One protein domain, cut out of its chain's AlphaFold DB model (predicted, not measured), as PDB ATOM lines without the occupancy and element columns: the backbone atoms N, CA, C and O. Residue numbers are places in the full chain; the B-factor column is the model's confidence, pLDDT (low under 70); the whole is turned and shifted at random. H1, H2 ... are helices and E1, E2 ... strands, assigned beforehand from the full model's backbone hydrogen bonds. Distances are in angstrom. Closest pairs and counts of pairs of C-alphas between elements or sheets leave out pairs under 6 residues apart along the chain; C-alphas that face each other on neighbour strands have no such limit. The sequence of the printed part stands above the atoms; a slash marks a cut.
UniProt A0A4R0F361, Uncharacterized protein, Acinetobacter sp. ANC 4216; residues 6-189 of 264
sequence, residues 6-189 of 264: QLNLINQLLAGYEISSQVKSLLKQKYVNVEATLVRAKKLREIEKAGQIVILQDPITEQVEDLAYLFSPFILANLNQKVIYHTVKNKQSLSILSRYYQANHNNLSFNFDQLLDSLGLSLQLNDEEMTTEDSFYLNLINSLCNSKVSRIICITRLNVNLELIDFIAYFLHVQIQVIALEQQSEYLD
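AT A GLANCE: This is residues 6 to 189 of the 264 residues of an uncharacterized protein of Acinetobacter sp. ANC 4216 (UniProt A0A4R0F361). A twisted sheet of five parallel strands makes the middle layer, with H7, H8 and H9 on one face and H4 and H5 on the other. H1 and H2 pack on H9 and H8, away from the sheet, and H3 packs steeply on H9. The printed part has 184 residues, with nine named helices and five named strands in the order H1 H2 H3 E1 H4 H5 E2 H6 H7 E3 H8 E4 H9 E5; the class is mixed. The sheet's order is E3 E2 E1 E4 E5. The whole is compact and rounded, with a radius of gyration of the C-alphas of 15.9 A and spans of 43 by 39 by 30 A.

IN THESE COORDINATES: H1, residues 6 to 12, begins at C-alpha 6, (-43.890, -33.437, 11.058). H2 is residues 21 to 30 and H3 34 to 47, 20.2 A long from first to last C-alpha. E1 is 52 to 57, H4 64 to 70, H5 72 to 78, and E2 82 to 88, 20.3 A. H6 is 91 to 97, H7 112 to 119 and E3 121 to 126. H8, 132 to 144, spans 18.1 A; E4, 149 to 156, 19.3 A. H9 is 162 to 172, and E5, 175 to 180, ends at C-alpha 180, (-41.319, -51.117, 27.343).

HOW THE PARTS SIT: Within hydrogen-bond range are N 122 and O 83 at 2.9 A between E3 and E2, N 84 and O 53 at 2.9 A between E2 and E1, N 54 and O 151 at 2.8 A between E1 and E4, and N 152 and O 175 at 2.8 A between E4 and E5. E1, H4 H5, E2; E2, H6 H7, E3; and E4, H9, E5 are strand-helix-strand units, parallel neighbour strands with helices between; E3, H8, E4 is a split one, with E2 and E1 between its strands. H8 lies over E2 and E1, 8.6 A in height over the sheet. On the opposite face H5 lies over E2, at 8.0 A. H3 and H6 only graze the sheet, H6 only just with 5 pairs of C-alphas within 10 A. H2 touches H8, the closest C-alphas, of Val 23 and Leu 138, being 5.8 A apart. H1 touches H9, closest at the C-alphas of Leu 9 and Leu 164, 6.8 A. Every O i to N i+4 pair is within hydrogen-bond range in H2, H4, H5, H7, H8 and H9, against 8 of 10 in H3, 2 of 3 in H6 and 0 of 3 in H1, where 3 of 4 O i to N i+3 pairs are.

THE WHOLE: The C-alphas farthest apart, of Ile 47 and Asp 189, are 46.5 A apart. The printed part has no cut. The link H6 to H7, 14 residues, is long. Its mean pLDDT is 90.8 for the printed part; residue 49, residues 106 to 110 and residues 183 to 185 are under 70.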
ATOM      1  N   GLN A   6     -44.658 -32.790   9.990       90.94
ATOM      2  CA  GLN A   6     -43.890 -33.437  11.058       90.94
ATOM      3  C   GLN A   6     -44.724 -33.671  12.322       90.94
ATOM      4  O   GLN A   6     -44.566 -34.693  12.981       90.94
ATOM      5  N   LEU A   7     -45.628 -32.747  12.662       91.62
ATOM      6  CA  LEU A   7     -46.491 -32.872  13.840       91.62
ATOM      7  C   LEU A   7     -47.670 -33.810  13.590       91.62
ATOM      8  O   LEU A   7     -48.128 -34.479  14.512       91.62
ATOM      9  N   ASN A   8     -48.129 -33.926  12.342       91.31
ATOM     10  CA  ASN A   8     -49.159 -34.895  11.976       91.31
ATOM     11  C   ASN A   8     -48.751 -36.349  12.251       91.31
ATOM     12  O   ASN A   8     -49.633 -37.165  12.530       91.31
ATOM     13  N   LEU A   9     -47.447 -36.651  12.264       92.31
ATOM     14  CA  LEU A   9     -46.917 -37.965  12.636       92.31
ATOM     15  C   LEU A   9     -47.234 -38.352  14.087       92.31
ATOM     16  O   LEU A   9     -47.281 -39.539  14.392       92.31
ATOM     17  N   ILE A  10     -47.532 -37.385  14.970       93.88
ATOM     18  CA  ILE A  10     -47.955 -37.676  16.349       93.88
ATOM     19  C   ILE A  10     -49.194 -38.578  16.348       93.88
ATOM     20  O   ILE A  10     -49.290 -39.459  17.189       93.88
ATOM     21  N   ASN A  11     -50.112 -38.437  15.382       91.00
ATOM     22  CA  ASN A  11     -51.320 -39.274  15.316       91.00
ATOM     23  C   ASN A  11     -51.036 -40.754  14.998       91.00
ATOM     24  O   ASN A  11     -51.959 -41.558  15.048       91.00
ATOM     25  N   GLN A  12     -49.802 -41.096  14.620       92.44
ATOM     26  CA  GLN A  12     -49.394 -42.426  14.163       92.44
ATOM     27  C   GLN A  12     -48.439 -43.115  15.152       92.44
ATOM     28  O   GLN A  12     -47.876 -44.161  14.836       92.44
ATOM     29  N   LEU A  13     -48.231 -42.533  16.340       95.19
ATOM     30  CA  LEU A  13     -47.300 -43.071  17.333       95.19
ATOM     31  C   LEU A  13     -47.740 -44.424  17.890       95.19
ATOM     32  O   LEU A  13     -46.886 -45.234  18.227       95.19
ATOM     33  N   LEU A  14     -49.046 -44.666  17.995       94.81
ATOM     34  CA  LEU A  14     -49.603 -45.922  18.484       94.81
ATOM     35  C   LEU A  14     -50.246 -46.691  17.327       94.81
ATOM     36  O   LEU A  14     -51.136 -46.184  16.641       94.81
ATOM     37  N   ALA A  15     -49.800 -47.927  17.104       85.38
ATOM     38  CA  ALA A  15     -50.278 -48.747  15.995       85.38
ATOM     39  C   ALA A  15     -51.789 -49.022  16.106       85.38
ATOM     40  O   ALA A  15     -52.231 -49.709  17.021       85.38
ATOM     41  N   GLY A  16     -52.574 -48.510  15.153       83.69
ATOM     42  CA  GLY A  16     -54.030 -48.694  15.120       83.69
ATOM     43  C   GLY A  16     -54.829 -47.739  16.014       83.69
ATOM     44  O   GLY A  16     -56.046 -47.884  16.089       83.69
ATOM     45  N   TYR A  17     -54.180 -46.754  16.647       89.56
ATOM     46  CA  TYR A  17     -54.836 -45.798  17.540       89.56
ATOM     47  C   TYR A  17     -54.546 -44.354  17.140       89.56
ATOM     48  O   TYR A  17     -53.416 -43.869  17.222       89.56
ATOM     49  N   GLU A  18     -55.608 -43.640  16.778       88.12
ATOM     50  CA  GLU A  18     -55.570 -42.199  16.560       88.12
ATOM     51  C   GLU A  18     -55.960 -41.430  17.824       88.12
ATOM     52  O   GLU A  18     -56.682 -41.927  18.686       88.12
ATOM     53  N   ILE A  19     -55.548 -40.163  17.894       92.69
ATOM     54  CA  ILE A  19     -55.961 -39.256  18.966       92.69
ATOM     55  C   ILE A  19     -57.491 -39.104  18.958       92.69
ATOM     56  O   ILE A  19     -58.068 -38.585  17.987       92.69
ATOM     57  N   SER A  20     -58.139 -39.479  20.062       93.50
ATOM     58  CA  SER A  20     -59.592 -39.404  20.206       93.50
ATOM     59  C   SER A  20     -60.134 -37.968  20.182       93.50
ATOM     60  O   SER A  20     -59.413 -36.968  20.312       93.50
ATOM     61  N   SER A  21     -61.451 -37.837  20.006       92.19
ATOM     62  CA  SER A  21     -62.149 -36.549  20.102       92.19
ATOM     63  C   SER A  21     -62.074 -35.952  21.511       92.19
ATOM     64  O   SER A  21     -61.957 -34.730  21.635       92.19
ATOM     65  N   GLN A  22     -62.080 -36.791  22.552       93.00
ATOM     66  CA  GLN A  22     -61.941 -36.374  23.946       93.00
ATOM     67  C   GLN A  22     -60.580 -35.715  24.179       93.00
ATOM     68  O   GLN A  22     -60.531 -34.572  24.636       93.00
ATOM     69  N   VAL A  23     -59.485 -36.363  23.768       93.69
ATOM     70  CA  VAL A  23     -58.130 -35.794  23.886       93.69
ATOM     71  C   VAL A  23     -58.012 -34.488  23.100       93.69
ATOM     72  O   VAL A  23     -57.525 -33.486  23.623       93.69
ATOM     73  N   LYS A  24     -58.525 -34.447  21.861       93.75
ATOM     74  CA  LYS A  24     -58.556 -33.215  21.048       93.75
ATOM     75  C   LYS A  24     -59.317 -32.084  21.748       93.75
ATOM     76  O   LYS A  24     -58.893 -30.934  21.659       93.75
ATOM     77  N   SER A  25     -60.429 -32.389  22.416       92.75
ATOM     78  CA  SER A  25     -61.222 -31.411  23.170       92.75
ATOM     79  C   SER A  25     -60.442 -30.859  24.365       92.75
ATOM     80  O   SER A  25     -60.287 -29.645  24.481       92.75
ATOM     81  N   LEU A  26     -59.859 -31.738  25.190       92.56
ATOM     82  CA  LEU A  26     -59.064 -31.352  26.363       92.56
ATOM     83  C   LEU A  26     -57.858 -30.483  25.980       92.56
ATOM     84  O   LEU A  26     -57.586 -29.460  26.608       92.56
ATOM     85  N   LEU A  27     -57.166 -30.835  24.894       93.94
ATOM     86  CA  LEU A  27     -56.045 -30.044  24.392       93.94
ATOM     87  C   LEU A  27     -56.482 -28.659  23.897       93.94
ATOM     88  O   LEU A  27     -55.770 -27.688  24.137       93.94
ATOM     89  N   LYS A  28     -57.647 -28.540  23.247       92.12
ATOM     90  CA  LYS A  28     -58.203 -27.245  22.810       92.12
ATOM     91  C   LYS A  28     -58.695 -26.381  23.969       92.12
ATOM     92  O   LYS A  28     -58.647 -25.161  23.872       92.12
ATOM     93  N   GLN A  29     -59.169 -26.994  25.053       91.38
ATOM     94  CA  GLN A  29     -59.528 -26.266  26.272       91.38
ATOM     95  C   GLN A  29     -58.289 -25.662  26.939       91.38
ATOM     96  O   GLN A  29     -58.341 -24.539  27.435       91.38
ATOM     97  N   LYS A  30     -57.165 -26.388  26.926       91.44
ATOM     98  CA  LYS A  30     -55.912 -25.943  27.544       91.44
ATOM     99  C   LYS A  30     -55.099 -24.990  26.666       91.44
ATOM    100  O   LYS A  30     -54.470 -24.067  27.181       91.44
ATOM    101  N   TYR A  31     -55.084 -25.213  25.355       92.38
ATOM    102  CA  TYR A  31     -54.274 -24.455  24.404       92.38
ATOM    103  C   TYR A  31     -55.150 -23.835  23.321       92.38
ATOM    104  O   TYR A  31     -55.830 -24.543  22.581       92.38
ATOM    105  N   VAL A  32     -55.032 -22.515  23.146       89.69
ATOM    106  CA  VAL A  32     -55.702 -21.781  22.056       89.69
ATOM    107  C   VAL A  32     -55.330 -22.368  20.689       89.69
ATOM    108  O   VAL A  32     -56.185 -22.536  19.823       89.69
ATOM    109  N   ASN A  33     -54.053 -22.712  20.500       93.50
ATOM    110  CA  ASN A  33     -53.565 -23.442  19.335       93.50
ATOM    111  C   ASN A  33     -52.415 -24.376  19.750       93.50
ATOM    112  O   ASN A  33     -51.312 -23.922  20.069       93.50
ATOM    113  N   VAL A  34     -52.684 -25.685  19.758       94.94
ATOM    114  CA  VAL A  34     -51.719 -26.728  20.154       94.94
ATOM    115  C   VAL A  34     -50.493 -26.719  19.240       94.94
ATOM    116  O   VAL A  34     -49.369 -26.744  19.726       94.94
ATOM    117  N   GLU A  35     -50.692 -26.623  17.924       94.88
ATOM    118  CA  GLU A  35     -49.603 -26.624  16.945       94.88
ATOM    119  C   GLU A  35     -48.655 -25.436  17.143       94.88
ATOM    120  O   GLU A  35     -47.442 -25.612  17.270       94.88
ATOM    121  N   ALA A  36     -49.206 -24.226  17.263       95.12
ATOM    122  CA  ALA A  36     -48.414 -23.029  17.531       95.12
ATOM    123  C   ALA A  36     -47.663 -23.126  18.871       95.12
ATOM    124  O   ALA A  36     -46.524 -22.667  18.983       95.12
ATOM    125  N   THR A  37     -48.275 -23.760  19.877       96.88
ATOM    126  CA  THR A  37     -47.656 -23.982  21.191       96.88
ATOM    127  C   THR A  37     -46.474 -24.949  21.101       96.88
ATOM    128  O   THR A  37     -45.416 -24.649  21.648       96.88
ATOM    129  N   LEU A  38     -46.600 -26.049  20.351       97.00
ATOM    130  CA  LEU A  38     -45.505 -26.994  20.097       97.00
ATOM    131  C   LEU A  38     -44.320 -26.318  19.395       97.00
ATOM    132  O   LEU A  38     -43.175 -26.464  19.822       97.00
ATOM    133  N   VAL A  39     -44.588 -25.526  18.350       95.94
ATOM    134  CA  VAL A  39     -43.543 -24.796  17.610       95.94
ATOM    135  C   VAL A  39     -42.867 -23.743  18.491       95.94
ATOM    136  O   VAL A  39     -41.649 -23.566  18.427       95.94
ATOM    137  N   ARG A  40     -43.633 -23.051  19.343       95.31
ATOM    138  CA  ARG A  40     -43.071 -22.122  20.329       95.31
ATOM    139  C   ARG A  40     -42.192 -22.858  21.338       95.31
ATOM    140  O   ARG A  40     -41.074 -22.413  21.580       95.31
ATOM    141  N   ALA A  41     -42.670 -23.970  21.894       95.94
ATOM    142  CA  ALA A  41     -41.930 -24.764  22.869       95.94
ATOM    143  C   ALA A  41     -40.603 -25.270  22.293       95.94
ATOM    144  O   ALA A  41     -39.572 -25.115  22.941       95.94
ATOM    145  N   LYS A  42     -40.612 -25.759  21.046       95.31
ATOM    146  CA  LYS A  42     -39.401 -26.117  20.292       95.31
ATOM    147  C   LYS A  42     -38.366 -24.987  20.289       95.31
ATOM    148  O   LYS A  42     -37.218 -25.224  20.646       95.31
ATOM    149  N   LYS A  43     -38.764 -23.768  19.899       94.44
ATOM    150  CA  LYS A  43     -37.847 -22.613  19.845       94.44
ATOM    151  C   LYS A  43     -37.319 -22.236  21.227       94.44
ATOM    152  O   LYS A  43     -36.153 -21.899  21.373       94.44
ATOM    153  N   LEU A  44     -38.179 -22.280  22.242       94.94
ATOM    154  CA  LEU A  44     -37.792 -21.913  23.602       94.94
ATOM    155  C   LEU A  44     -36.818 -22.919  24.226       94.94
ATOM    156  O   LEU A  44     -35.916 -22.477  24.925       94.94
ATOM    157  N   ARG A  45     -36.912 -24.222  23.924       93.50
ATOM    158  CA  ARG A  45     -35.948 -25.239  24.404       93.50
ATOM    159  C   ARG A  45     -34.504 -24.981  23.971       93.50
ATOM    160  O   ARG A  45     -33.582 -25.380  24.672       93.50
ATOM    161  N   GLU A  46     -34.303 -24.337  22.823       86.50
ATOM    162  CA  GLU A  46     -32.961 -23.982  22.340       86.50
ATOM    163  C   GLU A  46     -32.366 -22.784  23.089       86.50
ATOM    164  O   GLU A  46     -31.148 -22.640  23.169       86.50
ATOM    165  N   ILE A  47     -33.226 -21.911  23.619       86.06
ATOM    166  CA  ILE A  47     -32.847 -20.620  24.203       86.06
ATOM    167  C   ILE A  47     -32.756 -20.731  25.728       86.06
ATOM    168  O   ILE A  47     -31.793 -20.287  26.354       86.06
ATOM    169  N   GLU A  48     -33.781 -21.316  26.335       75.81
ATOM    170  CA  GLU A  48     -33.929 -21.506  27.768       75.81
ATOM    171  C   GLU A  48     -33.379 -22.894  28.088       75.81
ATOM    172  O   GLU A  48     -33.883 -23.871  27.549       75.81
ATOM    173  N   LYS A  49     -32.337 -22.999  28.929       69.88
ATOM    174  CA  LYS A  49     -31.693 -24.268  29.333       69.88
ATOM    175  C   LYS A  49     -32.707 -25.251  29.949       69.88
ATOM    176  O   LYS A  49     -32.801 -25.366  31.171       69.88
ATOM    177  N   ALA A  50     -33.475 -25.935  29.108       76.38
ATOM    178  CA  ALA A  50     -34.531 -26.848  29.503       76.38
ATOM    179  C   ALA A  50     -33.924 -28.008  30.298       76.38
ATOM    180  O   ALA A  50     -32.913 -28.596  29.911       76.38
ATOM    181  N   GLY A  51     -34.538 -28.329  31.433       88.44
ATOM    182  CA  GLY A  51     -33.977 -29.275  32.399       88.44
ATOM    183  C   GLY A  51     -35.014 -30.136  33.104       88.44
ATOM    184  O   GLY A  51     -34.640 -30.961  33.931       88.44
ATOM    185  N   GLN A  52     -36.304 -29.944  32.815       95.19
ATOM    186  CA  GLN A  52     -37.350 -30.767  33.411       95.19
ATOM    187  C   GLN A  52     -37.425 -32.120  32.698       95.19
ATOM    188  O   GLN A  52     -37.355 -32.198  31.466       95.19
ATOM    189  N   ILE A  53     -37.603 -33.168  33.494       97.56
ATOM    190  CA  ILE A  53     -37.838 -34.536  33.047       97.56
ATOM    191  C   ILE A  53     -39.317 -34.839  33.257       97.56
ATOM    192  O   ILE A  53     -39.857 -34.597  34.334       97.56
ATOM    193  N   VAL A  54     -39.977 -35.386  32.244       98.12
ATOM    194  CA  VAL A  54     -41.321 -35.940  32.386       98.12
ATOM    195  C   VAL A  54     -41.247 -37.459  32.381       98.12
ATOM    196  O   VAL A  54     -40.546 -38.031  31.554       98.12
ATOM    197  N   ILE A  55     -41.987 -38.110  33.271       98.56
ATOM    198  CA  ILE A  55     -42.242 -39.550  33.233       98.56
ATOM    199  C   ILE A  55     -43.725 -39.752  32.933       98.56
ATOM    200  O   ILE A  55     -44.581 -39.241  33.652       98.56
ATOM    201  N   LEU A  56     -44.012 -40.492  31.870       97.94
ATOM    202  CA  LEU A  56     -45.344 -40.920  31.471       97.94
ATOM    203  C   LEU A  56     -45.439 -42.415  31.738       97.94
ATOM    204  O   LEU A  56     -44.913 -43.202  30.954       97.94
ATOM    205  N   GLN A  57     -46.053 -42.796  32.851       97.12
ATOM    206  CA  GLN A  57     -46.205 -44.194  33.222       97.12
ATOM    207  C   GLN A  57     -47.641 -44.663  32.989       97.12
ATOM    208  O   GLN A  57     -48.601 -43.972  33.343       97.12
ATOM    209  N   ASP A  58     -47.777 -45.864  32.431       94.75
ATOM    210  CA  ASP A  58     -49.035 -46.613  32.385       94.75
ATOM    211  C   ASP A  58     -49.708 -46.725  33.775       94.75
ATOM    212  O   ASP A  58     -49.075 -46.472  34.808       94.75
ATOM    213  N   PRO A  59     -50.994 -47.120  33.838       93.69
ATOM    214  CA  PRO A  59     -51.666 -47.375  35.108       93.69
ATOM    215  C   PRO A  59     -50.888 -48.355  35.993       93.69
ATOM    216  O   PRO A  59     -50.393 -49.377  35.517       93.69
ATOM    217  N   ILE A  60     -50.831 -48.072  37.295       93.69
ATOM    218  CA  ILE A  60     -50.146 -48.943  38.255       93.69
ATOM    219  C   ILE A  60     -50.942 -50.237  38.430       93.69
ATOM    220  O   ILE A  60     -52.063 -50.207  38.926       93.69
ATOM    221  N   THR A  61     -50.402 -51.385  38.051       92.19
ATOM    222  CA  THR A  61     -51.033 -52.688  38.300       92.19
ATOM    223  C   THR A  61     -50.324 -53.418  39.438       92.19
ATOM    224  O   THR A  61     -49.417 -52.879  40.057       92.19
ATOM    225  N   GLU A  62     -50.723 -54.657  39.729       90.69
ATOM    226  CA  GLU A  62     -50.026 -55.529  40.690       90.69
ATOM    227  C   GLU A  62     -48.675 -56.045  40.162       90.69
ATOM    228  O   GLU A  62     -47.994 -56.815  40.833       90.69
ATOM    229  N   GLN A  63     -48.266 -55.632  38.964       91.88
ATOM    230  CA  GLN A  63     -46.950 -55.931  38.426       91.88
ATOM    231  C   GLN A  63     -45.865 -55.171  39.193       91.88
ATOM    232  O   GLN A  63     -45.925 -53.953  39.367       91.88
ATOM    233  N   VAL A  64     -44.827 -55.893  39.620       92.19
ATOM    234  CA  VAL A  64     -43.733 -55.329  40.426       92.19
ATOM    235  C   VAL A  64     -43.046 -54.146  39.734       92.19
ATOM    236  O   VAL A  64     -42.649 -53.196  40.407       92.19
ATOM    237  N   GLU A  65     -42.913 -54.176  38.405       93.44
ATOM    238  CA  GLU A  65     -42.287 -53.080  37.655       93.44
ATOM    239  C   GLU A  65     -43.074 -51.772  37.754       93.44
ATOM    240  O   GLU A  65     -42.461 -50.719  37.930       93.44
ATOM    241  N   ASP A  66     -44.409 -51.829  37.725       93.94
ATOM    242  CA  ASP A  66     -45.231 -50.625  37.853       93.94
ATOM    243  C   ASP A  66     -44.990 -49.945  39.190       93.94
ATOM    244  O   ASP A  66     -44.773 -48.734  39.270       93.94
ATOM    245  N   LEU A  67     -45.008 -50.745  40.251       93.88
ATOM    246  CA  LEU A  67     -44.803 -50.223  41.583       93.88
ATOM    247  C   LEU A  67     -43.374 -49.714  41.775       93.88
ATOM    248  O   LEU A  67     -43.183 -48.671  42.393       93.88
ATOM    249  N   ALA A  68     -42.372 -50.409  41.236       95.88
ATOM    250  CA  ALA A  68     -40.997 -49.938  41.298       95.88
ATOM    251  C   ALA A  68     -40.863 -48.551  40.647       95.88
ATOM    252  O   ALA A  68     -40.276 -47.651  41.252       95.88
ATOM    253  N   TYR A  69     -41.444 -48.351  39.459       97.38
ATOM    254  CA  TYR A  69     -41.374 -47.067  38.765       97.38
ATOM    255  C   TYR A  69     -42.243 -45.967  39.390       97.38
ATOM    256  O   TYR A  69     -41.887 -44.796  39.243       97.38
ATOM    257  N   LEU A  70     -43.265 -46.299  40.190       96.62
ATOM    258  CA  LEU A  70     -44.010 -45.313  40.985       96.62
ATOM    259  C   LEU A  70     -43.089 -44.505  41.924       96.62
ATOM    260  O   LEU A  70     -43.391 -43.355  42.248       96.62
ATOM    261  N   PHE A  71     -41.945 -45.072  42.331       97.38
ATOM    262  CA  PHE A  71     -40.952 -44.384  43.165       97.38
ATOM    263  C   PHE A  71     -39.931 -43.542  42.378       97.38
ATOM    264  O   PHE A  71     -39.237 -42.711  42.973       97.38
ATOM    265  N   SER A  72     -39.873 -43.682  41.049       97.88
ATOM    266  CA  SER A  72     -38.975 -42.929  40.157       97.88
ATOM    267  C   SER A  72     -38.954 -41.414  40.391       97.88
ATOM    268  O   SER A  72     -37.855 -40.857  40.470       97.88
ATOM    269  N   PRO A  73     -40.101 -40.703  40.502       97.25
ATOM    270  CA  PRO A  73     -40.074 -39.256  40.708       97.25
ATOM    271  C   PRO A  73     -39.358 -38.850  41.997       97.25
ATOM    272  O   PRO A  73     -38.656 -37.843  42.001       97.25
ATOM    273  N   PHE A  74     -39.477 -39.632  43.072       97.38
ATOM    274  CA  PHE A  74     -38.813 -39.334  44.344       97.38
ATOM    275  C   PHE A  74     -37.313 -39.612  44.275       97.38
ATOM    276  O   PHE A  74     -36.525 -38.805  44.763       97.38
ATOM    277  N   ILE A  75     -36.915 -40.702  43.611       97.75
ATOM    278  CA  ILE A  75     -35.505 -41.020  43.343       97.75
ATOM    279  C   ILE A  75     -34.853 -39.866  42.577       97.75
ATOM    280  O   ILE A  75     -33.854 -39.304  43.015       97.75
ATOM    281  N   LEU A  76     -35.446 -39.458  41.455       97.56
ATOM    282  CA  LEU A  76     -34.905 -38.378  40.635       97.56
ATOM    283  C   LEU A  76     -34.914 -37.023  41.361       97.56
ATOM    284  O   LEU A  76     -33.955 -36.260  41.236       97.56
ATOM    285  N   ALA A  77     -35.941 -36.732  42.159       95.94
ATOM    286  CA  ALA A  77     -35.993 -35.502  42.945       95.94
ATOM    287  C   ALA A  77     -34.957 -35.478  44.087       95.94
ATOM    288  O   ALA A  77     -34.476 -34.402  44.440       95.94
ATOM    289  N   ASN A  78     -34.574 -36.637  44.637       95.62
ATOM    290  CA  ASN A  78     -33.429 -36.764  45.549       95.62
ATOM    291  C   ASN A  78     -32.084 -36.548  44.833       95.62
ATOM    292  O   ASN A  78     -31.125 -36.085  45.443       95.62
ATOM    293  N   LEU A  79     -32.026 -36.793  43.522       95.75
ATOM    294  CA  LEU A  79     -30.889 -36.465  42.651       95.75
ATOM    295  C   LEU A  79     -30.948 -35.033  42.091       95.75
ATOM    296  O   LEU A  79     -30.292 -34.723  41.093       95.75
ATOM    297  N   ASN A  80     -31.748 -34.161  42.716       94.12
ATOM    298  CA  ASN A  80     -31.949 -32.763  42.332       94.12
ATOM    299  C   ASN A  80     -32.439 -32.566  40.886       94.12
ATOM    300  O   ASN A  80     -32.234 -31.503  40.297       94.12
ATOM    301  N   GLN A  81     -33.097 -33.571  40.303       95.56
ATOM    302  CA  GLN A  81     -33.771 -33.426  39.016       95.56
ATOM    303  C   GLN A  81     -35.174 -32.856  39.227       95.56
ATOM    304  O   GLN A  81     -35.862 -33.231  40.174       95.56
ATOM    305  N   LYS A  82     -35.621 -31.976  38.322       95.56
ATOM    306  CA  LYS A  82     -37.007 -31.490  38.310       95.56
ATOM    307  C   LYS A  82     -37.874 -32.455  37.514       95.56
ATOM    308  O   LYS A  82     -37.683 -32.569  36.303       95.56
ATOM    309  N   VAL A  83     -38.818 -33.122  38.175       96.50
ATOM    310  CA  VAL A  83     -39.595 -34.210  37.567       96.50
ATOM    311  C   VAL A  83     -41.091 -33.956  37.598       96.50
ATOM    312  O   VAL A  83     -41.668 -33.689  38.648       96.50
ATOM    313  N   ILE A  84     -41.735 -34.110  36.448       96.31
ATOM    314  CA  ILE A  84     -43.190 -34.199  36.336       96.31
ATOM    315  C   ILE A  84     -43.530 -35.662  36.075       96.31
ATOM    316  O   ILE A  84     -43.036 -36.254  35.122       96.31
ATOM    317  N   TYR A  85     -44.351 -36.259  36.921       96.62
ATOM    318  CA  TYR A  85     -44.732 -37.659  36.825       96.62
ATOM    319  C   TYR A  85     -46.224 -37.770  36.558       96.62
ATOM    320  O   TYR A  85     -47.031 -37.244  37.323       96.62
ATOM    321  N   HIS A  86     -46.572 -38.463  35.481       95.31
ATOM    322  CA  HIS A  86     -47.940 -38.746  35.088       95.31
ATOM    323  C   HIS A  86     -48.228 -40.239  35.198       95.31
ATOM    324  O   HIS A  86     -47.483 -41.058  34.663       95.31
ATOM    325  N   THR A  87     -49.352 -40.575  35.823       94.31
ATOM    326  CA  THR A  87     -49.980 -41.900  35.738       94.31
ATOM    327  C   THR A  87     -51.492 -41.752  35.913       94.31
ATOM    328  O   THR A  87     -52.001 -40.639  36.051       94.31
ATOM    329  N   VAL A  88     -52.230 -42.856  35.891       90.69
ATOM    330  CA  VAL A  88     -53.670 -42.868  36.154       90.69
ATOM    331  C   VAL A  88     -53.927 -42.974  37.654       90.69
ATOM    332  O   VAL A  88     -53.277 -43.742  38.363       90.69
ATOM    333  N   LYS A  89     -54.916 -42.217  38.126       90.19
ATOM    334  CA  LYS A  89     -55.454 -42.239  39.488       90.19
ATOM    335  C   LYS A  89     -56.234 -43.530  39.738       90.19
ATOM    336  O   LYS A  89     -57.446 -43.484  39.869       90.19
ATOM    337  N   ASN A  90     -55.556 -44.670  39.790       91.25
ATOM    338  CA  ASN A  90     -56.204 -45.956  40.030       91.25
ATOM    339  C   ASN A  90     -56.104 -46.459  41.479       91.25
ATOM    340  O   ASN A  90     -55.284 -45.973  42.263       91.25
ATOM    341  N   LYS A  91     -56.897 -47.478  41.840       91.56
ATOM    342  CA  LYS A  91     -56.870 -48.107  43.179       91.56
ATOM    343  C   LYS A  91     -55.446 -48.403  43.680       91.56
ATOM    344  O   LYS A  91     -55.139 -48.129  44.837       91.56
ATOM    345  N   GLN A  92     -54.584 -48.951  42.829       92.44
ATOM    346  CA  GLN A  92     -53.216 -49.335  43.173       92.44
ATOM    347  C   GLN A  92     -52.337 -48.117  43.479       92.44
ATOM    348  O   GLN A  92     -51.729 -48.074  44.548       92.44
ATOM    349  N   SER A  93     -52.306 -47.106  42.605       92.38
ATOM    350  CA  SER A  93     -51.546 -45.871  42.853       92.38
ATOM    351  C   SER A  93     -52.015 -45.164  44.132       92.38
ATOM    352  O   SER A  93     -51.195 -44.772  44.968       92.38
ATOM    353  N   LEU A  94     -53.333 -45.096  44.353       92.38
ATOM    354  CA  LEU A  94     -53.929 -44.507  45.551       92.38
ATOM    355  C   LEU A  94     -53.615 -45.308  46.820       92.38
ATOM    356  O   LEU A  94     -53.416 -44.712  47.873       92.38
ATOM    357  N   SER A  95     -53.515 -46.638  46.750       91.88
ATOM    358  CA  SER A  95     -53.188 -47.470  47.921       91.88
ATOM    359  C   SER A  95     -51.806 -47.169  48.521       91.88
ATOM    360  O   SER A  95     -51.567 -47.461  49.696       91.88
ATOM    361  N   ILE A  96     -50.916 -46.563  47.726       92.38
ATOM    362  CA  ILE A  96     -49.586 -46.113  48.139       92.38
ATOM    363  C   ILE A  96     -49.609 -44.617  48.463       92.38
ATOM    364  O   ILE A  96     -49.292 -44.231  49.587       92.38
ATOM    365  N   LEU A  97     -50.020 -43.774  47.508       92.69
ATOM    366  CA  LEU A  97     -49.924 -42.315  47.635       92.69
ATOM    367  C   LEU A  97     -50.882 -41.747  48.690       92.69
ATOM    368  O   LEU A  97     -50.495 -40.855  49.448       92.69
ATOM    369  N   SER A  98     -52.092 -42.307  48.818       91.75
ATOM    370  CA  SER A  98     -53.097 -41.817  49.772       91.75
ATOM    371  C   SER A  98     -52.746 -42.074  51.240       91.75
ATOM    372  O   SER A  98     -53.463 -41.627  52.132       91.75
ATOM    373  N   ARG A  99     -51.643 -42.785  51.520       90.75
ATOM    374  CA  ARG A  99     -51.098 -42.922  52.881       90.75
ATOM    375  C   ARG A  99     -50.396 -41.648  53.365       90.75
ATOM    376  O   ARG A  99     -50.177 -41.515  54.562       90.75
ATOM    377  N   TYR A 100     -50.042 -40.741  52.451       89.69
ATOM    378  CA  TYR A 100     -49.237 -39.549  52.738       89.69
ATOM    379  C   TYR A 100     -50.009 -38.237  52.566       89.69
ATOM    380  O   TYR A 100     -49.687 -37.252  53.218       89.69
ATOM    381  N   TYR A 101     -51.015 -38.209  51.691       87.62
ATOM    382  CA  TYR A 101     -51.886 -37.051  51.465       87.62
ATOM    383  C   TYR A 101     -53.200 -37.494  50.818       87.62
ATOM    384  O   TYR A 101     -53.325 -38.631  50.375       87.62
ATOM    385  N   GLN A 102     -54.186 -36.605  50.717       85.25
ATOM    386  CA  GLN A 102     -55.446 -36.868  50.008       85.25
ATOM    387  C   GLN A 102     -55.261 -36.926  48.472       85.25
ATOM    388  O   GLN A 102     -55.722 -36.058  47.735       85.25
ATOM    389  N   ALA A 103     -54.582 -37.965  47.972       80.88
ATOM    390  CA  ALA A 103     -54.197 -38.116  46.563       80.88
ATOM    391  C   ALA A 103     -55.370 -38.301  45.584       80.88
ATOM    392  O   ALA A 103     -55.193 -38.183  44.375       80.88
ATOM    393  N   ASN A 104     -56.569 -38.576  46.094       78.75
ATOM    394  CA  ASN A 104     -57.798 -38.673  45.311       78.75
ATOM    395  C   ASN A 104     -58.457 -37.310  45.011       78.75
ATOM    396  O   ASN A 104     -59.384 -37.261  44.198       78.75
ATOM    397  N   HIS A 105     -58.026 -36.221  45.659       74.31
ATOM    398  CA  HIS A 105     -58.571 -34.885  45.420       74.31
ATOM    399  C   HIS A 105     -58.023 -34.294  44.111       74.31
ATOM    400  O   HIS A 105     -56.878 -33.856  44.044       74.31
ATOM    401  N   ASN A 106     -58.874 -34.227  43.081       59.38
ATOM    402  CA  ASN A 106     -58.498 -33.776  41.732       59.38
ATOM    403  C   ASN A 106     -58.646 -32.270  41.457       59.38
ATOM    404  O   ASN A 106     -58.441 -31.835  40.329       59.38
ATOM    405  N   ASN A 107     -58.968 -31.449  42.455       50.56
ATOM    406  CA  ASN A 107     -59.516 -30.112  42.198       50.56
ATOM    407  C   ASN A 107     -58.711 -28.966  42.804       50.56
ATOM    408  O   ASN A 107     -59.285 -28.033  43.357       50.56
ATOM    409  N   LEU A 108     -57.389 -29.006  42.687       55.78
ATOM    410  CA  LEU A 108     -56.574 -27.862  43.073       55.78
ATOM    411  C   LEU A 108     -55.825 -27.344  41.859       55.78
ATOM    412  O   LEU A 108     -55.044 -28.055  41.227       55.78
ATOM    413  N   SER A 109     -56.079 -26.077  41.540       57.22
ATOM    414  CA  SER A 109     -55.309 -25.279  40.592       57.22
ATOM    415  C   SER A 109     -53.929 -24.984  41.182       57.22
ATOM    416  O   SER A 109     -53.571 -23.845  41.480       57.22
ATOM    417  N   PHE A 110     -53.136 -26.033  41.398       65.75
ATOM    418  CA  PHE A 110     -51.773 -25.881  41.866       65.75
ATOM    419  C   PHE A 110     -50.963 -25.116  40.825       65.75
ATOM    420  O   PHE A 110     -51.002 -25.409  39.627       65.75
ATOM    421  N   ASN A 111     -50.169 -24.155  41.290       71.81
ATOM    422  CA  ASN A 111     -49.112 -23.604  40.464       71.81
ATOM    423  C   ASN A 111     -48.002 -24.662  40.341       71.81
ATOM    424  O   ASN A 111     -47.124 -24.766  41.197       71.81
ATOM    425  N   PHE A 112     -48.081 -25.475  39.288       73.94
ATOM    426  CA  PHE A 112     -47.148 -26.573  39.033       73.94
ATOM    427  C   PHE A 112     -45.693 -26.108  38.909       73.94
ATOM    428  O   PHE A 112     -44.793 -26.831  39.330       73.94
ATOM    429  N   ASP A 113     -45.458 -24.897  38.395       75.31
ATOM    430  CA  ASP A 113     -44.116 -24.317  38.342       75.31
ATOM    431  C   ASP A 113     -43.579 -24.060  39.756       75.31
ATOM    432  O   ASP A 113     -42.466 -24.473  40.073       75.31
ATOM    433  N   GLN A 114     -44.394 -23.476  40.641       79.38
ATOM    434  CA  GLN A 114     -44.006 -23.251  42.036       79.38
ATOM    435  C   GLN A 114     -43.741 -24.569  42.776       79.38
ATOM    436  O   GLN A 114     -42.798 -24.656  43.563       79.38
ATOM    437  N   LEU A 115     -44.558 -25.593  42.529       82.44
ATOM    438  CA  LEU A 115     -44.386 -26.918  43.120       82.44
ATOM    439  C   LEU A 115     -43.060 -27.559  42.683       82.44
ATOM    440  O   LEU A 115     -42.283 -28.007  43.525       82.44
ATOM    441  N   LEU A 116     -42.779 -27.555  41.377       86.25
ATOM    442  CA  LEU A 116     -41.528 -28.073  40.822       86.25
ATOM    443  C   LEU A 116     -40.310 -27.288  41.306       86.25
ATOM    444  O   LEU A 116     -39.267 -27.886  41.553       86.25
ATOM    445  N   ASP A 117     -40.427 -25.971  41.450       84.31
ATOM    446  CA  ASP A 117     -39.342 -25.137  41.964       84.31
ATOM    447  C   ASP A 117     -39.082 -25.381  43.455       84.31
ATOM    448  O   ASP A 117     -37.931 -25.340  43.881       84.31
ATOM    449  N   SER A 118     -40.126 -25.682  44.234       85.06
ATOM    450  CA  SER A 118     -40.021 -25.868  45.687       85.06
ATOM    451  C   SER A 118     -39.593 -27.284  46.078       85.06
ATOM    452  O   SER A 118     -38.797 -27.459  46.995       85.06
ATOM    453  N   LEU A 119     -40.131 -28.306  45.404       89.44
ATOM    454  CA  LEU A 119     -39.956 -29.712  45.792       89.44
ATOM    455  C   LEU A 119     -39.122 -30.520  44.796       89.44
ATOM    456  O   LEU A 119     -38.682 -31.628  45.116       89.44
ATOM    457  N   GLY A 120     -38.907 -29.991  43.591       92.94
ATOM    458  CA  GLY A 120     -38.286 -30.725  42.491       92.94
ATOM    459  C   GLY A 120     -39.193 -31.792  41.877       92.94
ATOM    460  O   GLY A 120     -38.749 -32.497  40.978       92.94
ATOM    461  N   LEU A 121     -40.447 -31.935  42.326       92.69
ATOM    462  CA  LEU A 121     -41.342 -32.975  41.825       92.69
ATOM    463  C   LEU A 121     -42.808 -32.539  41.760       92.69
ATOM    464  O   LEU A 121     -43.286 -31.792  42.609       92.69
ATOM    465  N   SER A 122     -43.519 -33.033  40.749       92.12
ATOM    466  CA  SER A 122     -44.960 -32.868  40.567       92.12
ATOM    467  C   SER A 122     -45.568 -34.199  40.148       92.12
ATOM    468  O   SER A 122     -45.202 -34.735  39.107       92.12
ATOM    469  N   LEU A 123     -46.501 -34.720  40.943       92.44
ATOM    470  CA  LEU A 123     -47.289 -35.900  40.592       92.44
ATOM    471  C   LEU A 123     -48.632 -35.448  40.014       92.44
ATOM    472  O   LEU A 123     -49.340 -34.658  40.640       92.44
ATOM    473  N   GLN A 124     -48.977 -35.956  38.839       90.06
ATOM    474  CA  GLN A 124     -50.225 -35.679  38.138       90.06
ATOM    475  C   GLN A 124     -50.936 -37.004  37.869       90.06
ATOM    476  O   GLN A 124     -50.467 -37.831  37.086       90.06
ATOM    477  N   LEU A 125     -52.049 -37.221  38.567       89.12
ATOM    478  CA  LEU A 125     -52.851 -38.434  38.448       89.12
ATOM    479  C   LEU A 125     -54.060 -38.143  37.554       89.12
ATOM    480  O   LEU A 125     -54.959 -37.396  37.942       89.12
ATOM    481  N   ASN A 126     -54.072 -38.714  36.354       82.88
ATOM    482  CA  ASN A 126     -55.174 -38.564  35.406       82.88
ATOM    483  C   ASN A 126     -56.412 -39.332  35.885       82.88
ATOM    484  O   ASN A 126     -56.283 -40.347  36.567       82.88
ATOM    485  N   ASP A 127     -57.609 -38.881  35.511       77.44
ATOM    486  CA  ASP A 127     -58.846 -39.597  35.840       77.44
ATOM    487  C   ASP A 127     -58.893 -41.006  35.222       77.44
ATOM    488  O   ASP A 127     -58.441 -41.214  34.096       77.44
ATOM    489  N   GLU A 128     -59.472 -41.968  35.957       71.75
ATOM    490  CA  GLU A 128     -59.606 -43.377  35.530       71.75
ATOM    491  C   GLU A 128     -60.467 -43.551  34.266       71.75
ATOM    492  O   GLU A 128     -60.416 -44.600  33.632       71.75
ATOM    493  N   GLU A 129     -61.266 -42.547  33.900       80.62
ATOM    494  CA  GLU A 129     -62.227 -42.630  32.795       80.62
ATOM    495  C   GLU A 129     -61.575 -42.578  31.401       80.62
ATOM    496  O   GLU A 129     -62.227 -42.899  30.407       80.62
ATOM    497  N   MET A 130     -60.305 -42.172  31.300       84.25
ATOM    498  CA  MET A 130     -59.578 -42.150  30.027       84.25
ATOM    499  C   MET A 130     -58.927 -43.502  29.732       84.25
ATOM    500  O   MET A 130     -58.343 -44.134  30.613       84.25
ATOM    501  N   THR A 131     -58.939 -43.916  28.461       91.12
ATOM    502  CA  THR A 131     -58.166 -45.092  28.039       91.12
ATOM    503  C   THR A 131     -56.662 -44.851  28.212       91.12
ATOM    504  O   THR A 131     -56.197 -43.713  28.368       91.12
ATOM    505  N   THR A 132     -55.877 -45.930  28.185       91.44
ATOM    506  CA  THR A 132     -54.416 -45.839  28.343       91.44
ATOM    507  C   THR A 132     -53.794 -45.072  27.172       91.44
ATOM    508  O   THR A 132     -52.934 -44.217  27.379       91.44
ATOM    509  N   GLU A 133     -54.286 -45.293  25.954       94.56
ATOM    510  CA  GLU A 133     -53.860 -44.607  24.731       94.56
ATOM    511  C   GLU A 133     -54.205 -43.115  24.762       94.56
ATOM    512  O   GLU A 133     -53.369 -42.271  24.428       94.56
ATOM    513  N   ASP A 134     -55.411 -42.770  25.218       93.75
ATOM    514  CA  ASP A 134     -55.833 -41.376  25.337       93.75
ATOM    515  C   ASP A 134     -55.021 -40.635  26.403       93.75
ATOM    516  O   ASP A 134     -54.583 -39.503  26.180       93.75
ATOM    517  N   SER A 135     -54.761 -41.286  27.541       93.00
ATOM    518  CA  SER A 135     -53.886 -40.753  28.589       93.00
ATOM    519  C   SER A 135     -52.457 -40.552  28.083       93.00
ATOM    520  O   SER A 135     -51.863 -39.499  28.332       93.00
ATOM    521  N   PHE A 136     -51.919 -41.516  27.329       95.56
ATOM    522  CA  PHE A 136     -50.603 -41.415  26.699       95.56
ATOM    523  C   PHE A 136     -50.526 -40.198  25.771       95.56
ATOM    524  O   PHE A 136     -49.661 -39.340  25.956       95.56
ATOM    525  N   TYR A 137     -51.457 -40.068  24.818       96.38
ATOM    526  CA  TYR A 137     -51.460 -38.950  23.873       96.38
ATOM    527  C   TYR A 137     -51.642 -37.600  24.564       96.38
ATOM    528  O   TYR A 137     -50.916 -36.649  24.254       96.38
ATOM    529  N   LEU A 138     -52.580 -37.502  25.509       95.12
ATOM    530  CA  LEU A 138     -52.828 -36.269  26.250       95.12
ATOM    531  C   LEU A 138     -51.566 -35.816  26.990       95.12
ATOM    532  O   LEU A 138     -51.153 -34.660  26.857       95.12
ATOM    533  N   ASN A 139     -50.937 -36.715  27.749       95.94
ATOM    534  CA  ASN A 139     -49.775 -36.366  28.556       95.94
ATOM    535  C   ASN A 139     -48.535 -36.110  27.697       95.94
ATOM    536  O   ASN A 139     -47.799 -35.159  27.973       95.94
ATOM    537  N   LEU A 140     -48.328 -36.883  26.628       98.00
ATOM    538  CA  LEU A 140     -47.231 -36.657  25.692       98.00
ATOM    539  C   LEU A 140     -47.341 -35.271  25.057       98.00
ATOM    540  O   LEU A 140     -46.396 -34.490  25.124       98.00
ATOM    541  N   ILE A 141     -48.503 -34.915  24.508       97.50
ATOM    542  CA  ILE A 141     -48.686 -33.617  23.845       97.50
ATOM    543  C   ILE A 141     -48.574 -32.469  24.852       97.50
ATOM    544  O   ILE A 141     -47.905 -31.477  24.568       97.50
ATOM    545  N   ASN A 142     -49.147 -32.610  26.050       96.12
ATOM    546  CA  ASN A 142     -48.967 -31.638  27.133       96.12
ATOM    547  C   ASN A 142     -47.485 -31.411  27.471       96.12
ATOM    548  O   ASN A 142     -47.060 -30.267  27.646       96.12
ATOM    549  N   SER A 143     -46.699 -32.488  27.524       96.69
ATOM    550  CA  SER A 143     -45.261 -32.444  27.808       96.69
ATOM    551  C   SER A 143     -44.483 -31.776  26.677       96.69
ATOM    552  O   SER A 143     -43.642 -30.911  26.915       96.69
ATOM    553  N   LEU A 144     -44.821 -32.106  25.429       97.50
ATOM    554  CA  LEU A 144     -44.234 -31.496  24.239       97.50
ATOM    555  C   LEU A 144     -44.584 -30.006  24.101       97.50
ATOM    556  O   LEU A 144     -43.793 -29.249  23.535       97.50
ATOM    557  N   CYS A 145     -45.716 -29.560  24.644       96.44
ATOM    558  CA  CYS A 145     -46.087 -28.147  24.718       96.44
ATOM    559  C   CYS A 145     -45.354 -27.375  25.832       96.44
ATOM    560  O   CYS A 145     -45.372 -26.145  25.819       96.44
ATOM    561  N   ASN A 146     -44.717 -28.049  26.795       94.25
ATOM    562  CA  ASN A 146     -43.957 -27.391  27.858       94.25
ATOM    563  C   ASN A 146     -42.503 -27.146  27.414       94.25
ATOM    564  O   ASN A 146     -41.726 -28.086  27.234       94.25
ATOM    565  N   SER A 147     -42.114 -25.877  27.260       94.69
ATOM    566  CA  SER A 147     -40.766 -25.490  26.819       94.69
ATOM    567  C   SER A 147     -39.653 -25.829  27.811       94.69
ATOM    568  O   SER A 147     -38.506 -25.954  27.401       94.69
ATOM    569  N   LYS A 148     -39.962 -26.001  29.101       94.12
ATOM    570  CA  LYS A 148     -38.962 -26.322  30.134       94.12
ATOM    571  C   LYS A 148     -38.589 -27.808  30.160       94.12
ATOM    572  O   LYS A 148     -37.598 -28.174  30.801       94.12
ATOM    573  N   VAL A 149     -39.369 -28.654  29.481       95.56
ATOM    574  CA  VAL A 149     -39.141 -30.099  29.368       95.56
ATOM    575  C   VAL A 149     -38.060 -30.364  28.337       95.56
ATOM    576  O   VAL A 149     -38.234 -30.040  27.163       95.56
ATOM    577  N   SER A 150     -36.965 -30.987  28.769       94.69
ATOM    578  CA  SER A 150     -35.894 -31.448  27.882       94.69
ATOM    579  C   SER A 150     -35.922 -32.954  27.656       94.69
ATOM    580  O   SER A 150     -35.360 -33.416  26.661       94.69
ATOM    581  N   ARG A 151     -36.579 -33.720  28.539       97.19
ATOM    582  CA  ARG A 151     -36.651 -35.182  28.444       97.19
ATOM    583  C   ARG A 151     -38.027 -35.718  28.811       97.19
ATOM    584  O   ARG A 151     -38.628 -35.248  29.772       97.19
ATOM    585  N   ILE A 152     -38.489 -36.725  28.081       98.56
ATOM    586  CA  ILE A 152     -39.734 -37.452  28.332       98.56
ATOM    587  C   ILE A 152     -39.413 -38.947  28.347       98.56
ATOM    588  O   ILE A 152     -38.854 -39.470  27.387       98.56
ATOM    589  N   ILE A 153     -39.768 -39.634  29.426       98.44
ATOM    590  CA  ILE A 153     -39.632 -41.083  29.553       98.44
ATOM    591  C   ILE A 153     -41.022 -41.703  29.536       98.44
ATOM    592  O   ILE A 153     -41.818 -41.453  30.436       98.44
ATOM    593  N   CYS A 154     -41.311 -42.515  28.527       98.25
ATOM    594  CA  CYS A 154     -42.564 -43.251  28.409       98.25
ATOM    595  C   CYS A 154     -42.369 -44.670  28.949       98.25
ATOM    596  O   CYS A 154     -41.684 -45.470  28.321       98.25
ATOM    597  N   ILE A 155     -42.955 -44.984  30.099       97.56
ATOM    598  CA  ILE A 155     -42.920 -46.307  30.728       97.56
ATOM    599  C   ILE A 155     -44.260 -46.982  30.444       97.56
ATOM    600  O   ILE A 155     -45.258 -46.682  31.099       97.56
ATOM    601  N   THR A 156     -44.310 -47.828  29.415       95.81
ATOM    602  CA  THR A 156     -45.591 -48.245  28.834       95.81
ATOM    603  C   THR A 156     -45.571 -49.645  28.232       95.81
ATOM    604  O   THR A 156     -44.536 -50.140  27.789       95.81
ATOM    605  N   ARG A 157     -46.743 -50.283  28.210       93.81
ATOM    606  CA  ARG A 157     -47.046 -51.530  27.490       93.81
ATOM    607  C   ARG A 157     -47.547 -51.270  26.073       93.81
ATOM    608  O   ARG A 157     -47.738 -52.216  25.310       93.81
ATOM    609  N   LEU A 158     -47.816 -50.011  25.732       94.38
ATOM    610  CA  LEU A 158     -48.291 -49.633  24.411       94.38
ATOM    611  C   LEU A 158     -47.215 -49.901  23.357       94.38
ATOM    612  O   LEU A 158     -46.024 -49.671  23.572       94.38
ATOM    613  N   ASN A 159     -47.651 -50.345  22.179       93.50
ATOM    614  CA  ASN A 159     -46.770 -50.526  21.032       93.50
ATOM    615  C   ASN A 159     -46.487 -49.169  20.370       93.50
ATOM    616  O   ASN A 159     -47.167 -48.768  19.419       93.50
ATOM    617  N   VAL A 160     -45.522 -48.443  20.934       95.69
ATOM    618  CA  VAL A 160     -45.080 -47.132  20.452       95.69
ATOM    619  C   VAL A 160     -44.148 -47.306  19.254       95.69
ATOM    620  O   VAL A 160     -43.138 -48.003  19.335       95.69
ATOM    621  N   ASN A 161     -44.444 -46.621  18.150       96.44
ATOM    622  CA  ASN A 161     -43.560 -46.554  16.993       96.44
ATOM    623  C   ASN A 161     -42.298 -45.740  17.336       96.44
ATOM    624  O   ASN A 161     -42.326 -44.507  17.371       96.44
ATOM    625  N   LEU A 162     -41.196 -46.451  17.591       95.69
ATOM    626  CA  LEU A 162     -39.931 -45.860  18.032       95.69
ATOM    627  C   LEU A 162     -39.272 -44.982  16.957       95.69
ATOM    628  O   LEU A 162     -38.694 -43.950  17.273       95.69
ATOM    629  N   GLU A 163     -39.416 -45.319  15.675       95.81
ATOM    630  CA  GLU A 163     -38.854 -44.493  14.597       95.81
ATOM    631  C   GLU A 163     -39.562 -43.134  14.512       95.81
ATOM    632  O   GLU A 163     -38.926 -42.084  14.393       95.81
ATOM    633  N   LEU A 164     -40.895 -43.137  14.620       95.75
ATOM    634  CA  LEU A 164     -41.682 -41.906  14.609       95.75
ATOM    635  C   LEU A 164     -41.447 -41.070  15.867       95.75
ATOM    636  O   LEU A 164     -41.361 -39.843  15.764       95.75
ATOM    637  N   ILE A 165     -41.334 -41.702  17.043       95.94
ATOM    638  CA  ILE A 165     -41.099 -40.955  18.283       95.94
ATOM    639  C   ILE A 165     -39.724 -40.287  18.276       95.94
ATOM    640  O   ILE A 165     -39.639 -39.121  18.659       95.94
ATOM    641  N   ASP A 166     -38.690 -40.949  17.746       96.25
ATOM    642  CA  ASP A 166     -37.349 -40.376  17.592       96.25
ATOM    643  C   ASP A 166     -37.342 -39.213  16.592       96.25
ATOM    644  O   ASP A 166     -36.741 -38.164  16.846       96.25
ATOM    645  N   PHE A 167     -38.071 -39.344  15.479       96.69
ATOM    646  CA  PHE A 167     -38.224 -38.256  14.514       96.69
ATOM    647  C   PHE A 167     -38.914 -37.029  15.132       96.69
ATOM    648  O   PHE A 167     -38.462 -35.894  14.950       96.69
ATOM    649  N   ILE A 168     -39.994 -37.239  15.892       96.69
ATOM    650  CA  ILE A 168     -40.722 -36.166  16.586       96.69
ATOM    651  C   ILE A 168     -39.848 -35.530  17.674       96.69
ATOM    652  O   ILE A 168     -39.810 -34.302  17.782       96.69
ATOM    653  N   ALA A 169     -39.125 -36.344  18.446       96.62
ATOM    654  CA  ALA A 169     -38.189 -35.909  19.479       96.62
ATOM    655  C   ALA A 169     -37.114 -34.980  18.891       96.62
ATOM    656  O   ALA A 169     -36.953 -33.839  19.341       96.62
ATOM    657  N   TYR A 170     -36.468 -35.423  17.806       96.50
ATOM    658  CA  TYR A 170     -35.502 -34.625  17.059       96.50
ATOM    659  C   TYR A 170     -36.126 -33.326  16.544       96.50
ATOM    660  O   TYR A 170     -35.584 -32.246  16.771       96.50
ATOM    661  N   PHE A 171     -37.298 -33.396  15.908       96.62
ATOM    662  CA  PHE A 171     -37.960 -32.210  15.374       96.62
ATOM    663  C   PHE A 171     -38.303 -31.178  16.456       96.62
ATOM    664  O   PHE A 171     -38.233 -29.980  16.178       96.62
ATOM    665  N   LEU A 172     -38.681 -31.606  17.664       96.38
ATOM    666  CA  LEU A 172     -39.123 -30.737  18.763       96.38
ATOM    667  C   LEU A 172     -38.019 -30.356  19.761       96.38
ATOM    668  O   LEU A 172     -38.321 -29.673  20.747       96.38
ATOM    669  N   HIS A 173     -36.772 -30.758  19.498       95.75
ATOM    670  CA  HIS A 173     -35.599 -30.512  20.346       95.75
ATOM    671  C   HIS A 173     -35.802 -30.992  21.790       95.75
ATOM    672  O   HIS A 173     -35.508 -30.289  22.756       95.75
ATOM    673  N   VAL A 174     -36.342 -32.200  21.931       96.06
ATOM    674  CA  VAL A 174     -36.599 -32.872  23.207       96.06
ATOM    675  C   VAL A 174     -36.114 -34.313  23.097       96.06
ATOM    676  O   VAL A 174     -36.193 -34.906  22.029       96.06
ATOM    677  N   GLN A 175     -35.594 -34.894  24.174       96.50
ATOM    678  CA  GLN A 175     -35.260 -36.318  24.194       96.50
ATOM    679  C   GLN A 175     -36.490 -37.112  24.626       96.50
ATOM    680  O   GLN A 175     -37.102 -36.782  25.640       96.50
ATOM    681  N   ILE A 176     -36.853 -38.151  23.880       97.94
ATOM    682  CA  ILE A 176     -37.946 -39.051  24.254       97.94
ATOM    683  C   ILE A 176     -37.396 -40.468  24.263       97.94
ATOM    684  O   ILE A 176     -36.736 -40.874  23.315       97.94
ATOM    685  N   GLN A 177     -37.615 -41.199  25.350       97.38
ATOM    686  CA  GLN A 177     -37.142 -42.573  25.497       97.38
ATOM    687  C   GLN A 177     -38.289 -43.443  25.994       97.38
ATOM    688  O   GLN A 177     -39.059 -43.032  26.862       97.38
ATOM    689  N   VAL A 178     -38.404 -44.647  25.441       96.88
ATOM    690  CA  VAL A 178     -39.462 -45.596  25.788       96.88
ATOM    691  C   VAL A 178     -38.862 -46.744  26.594       96.88
ATOM    692  O   VAL A 178     -37.908 -47.388  26.164       96.88
ATOM    693  N   ILE A 179     -39.433 -47.000  27.766       95.94
ATOM    694  CA  ILE A 179     -39.209 -48.199  28.566       95.94
ATOM    695  C   ILE A 179     -40.433 -49.086  28.358       95.94
ATOM    696  O   ILE A 179     -41.501 -48.822  28.910       95.94
ATOM    697  N   ALA A 180     -40.275 -50.123  27.539       93.44
ATOM    698  CA  ALA A 180     -41.319 -51.117  27.343       93.44
ATOM    699  C   ALA A 180     -41.491 -51.946  28.623       93.44
ATOM    700  O   ALA A 180     -40.514 -52.481  29.152       93.44
ATOM    701  N   LEU A 181     -42.724 -52.037  29.112       90.44
ATOM    702  CA  LEU A 181     -43.092 -52.910  30.223       90.44
ATOM    703  C   LEU A 181     -43.415 -54.308  29.690       90.44
ATOM    704  O   LEU A 181     -44.195 -54.462  28.745       90.44
ATOM    705  N   GLU A 182     -42.819 -55.335  30.291       79.94
ATOM    706  CA  GLU A 182     -43.028 -56.720  29.871       79.94
ATOM    707  C   GLU A 182     -44.335 -57.282  30.453       79.94
ATOM    708  O   GLU A 182     -44.672 -57.072  31.616       79.94
ATOM    709  N   GLN A 183     -45.079 -58.059  29.662       64.56
ATOM    710  CA  GLN A 183     -46.345 -58.656  30.113       64.56
ATOM    711  C   GLN A 183     -46.159 -59.760  31.174       64.56
ATOM    712  O   GLN A 183     -47.113 -60.092  31.871       64.56
ATOM    713  N   GLN A 184     -44.951 -60.317  31.316       62.12
ATOM    714  CA  GLN A 184     -44.636 -61.444  32.207       62.12
ATOM    715  C   GLN A 184     -43.847 -61.022  33.455       62.12
ATOM    716  O   GLN A 184     -42.936 -61.718  33.900       62.12
ATOM    717  N   SER A 185     -44.169 -59.871  34.037       65.62
ATOM    718  CA  SER A 185     -43.559 -59.471  35.302       65.62
ATOM    719  C   SER A 185     -44.162 -60.240  36.484       65.62
ATOM    720  O   SER A 185     -45.354 -60.545  36.502       65.62
ATOM    721  N   GLU A 186     -43.354 -60.463  37.516       86.00
ATOM    722  CA  GLU A 186     -43.811 -60.953  38.820       86.00
ATOM    723  C   GLU A 186     -44.907 -60.055  39.416       86.00
ATOM    724  O   GLU A 186     -44.855 -58.826  39.290       86.00
ATOM    725  N   TYR A 187     -45.869 -60.682  40.088       86.69
ATOM    726  CA  TYR A 187     -46.987 -60.011  40.739       86.69
ATOM    727  C   TYR A 187     -46.725 -59.819  42.230       86.69
ATOM    728  O   TYR A 187     -46.187 -60.702  42.898       86.69
ATOM    729  N   LEU A 188     -47.160 -58.677  42.752       87.81
ATOM    730  CA  LEU A 188     -47.097 -58.312  44.157       87.81
ATOM    731  C   LEU A 188     -48.439 -57.716  44.582       87.81
ATOM    732  O   LEU A 188     -48.938 -56.771  43.973       87.81
ATOM    733  N   ASP A 189     -49.009 -58.243  45.664       87.38
ATOM    734  CA  ASP A 189     -50.228 -57.686  46.251       87.38
ATOM    735  C   ASP A 189     -49.906 -56.349  46.929       87.38
ATOM    736  O   ASP A 189     -49.464 -56.296  48.081       87.38
TER     737      ASP A 189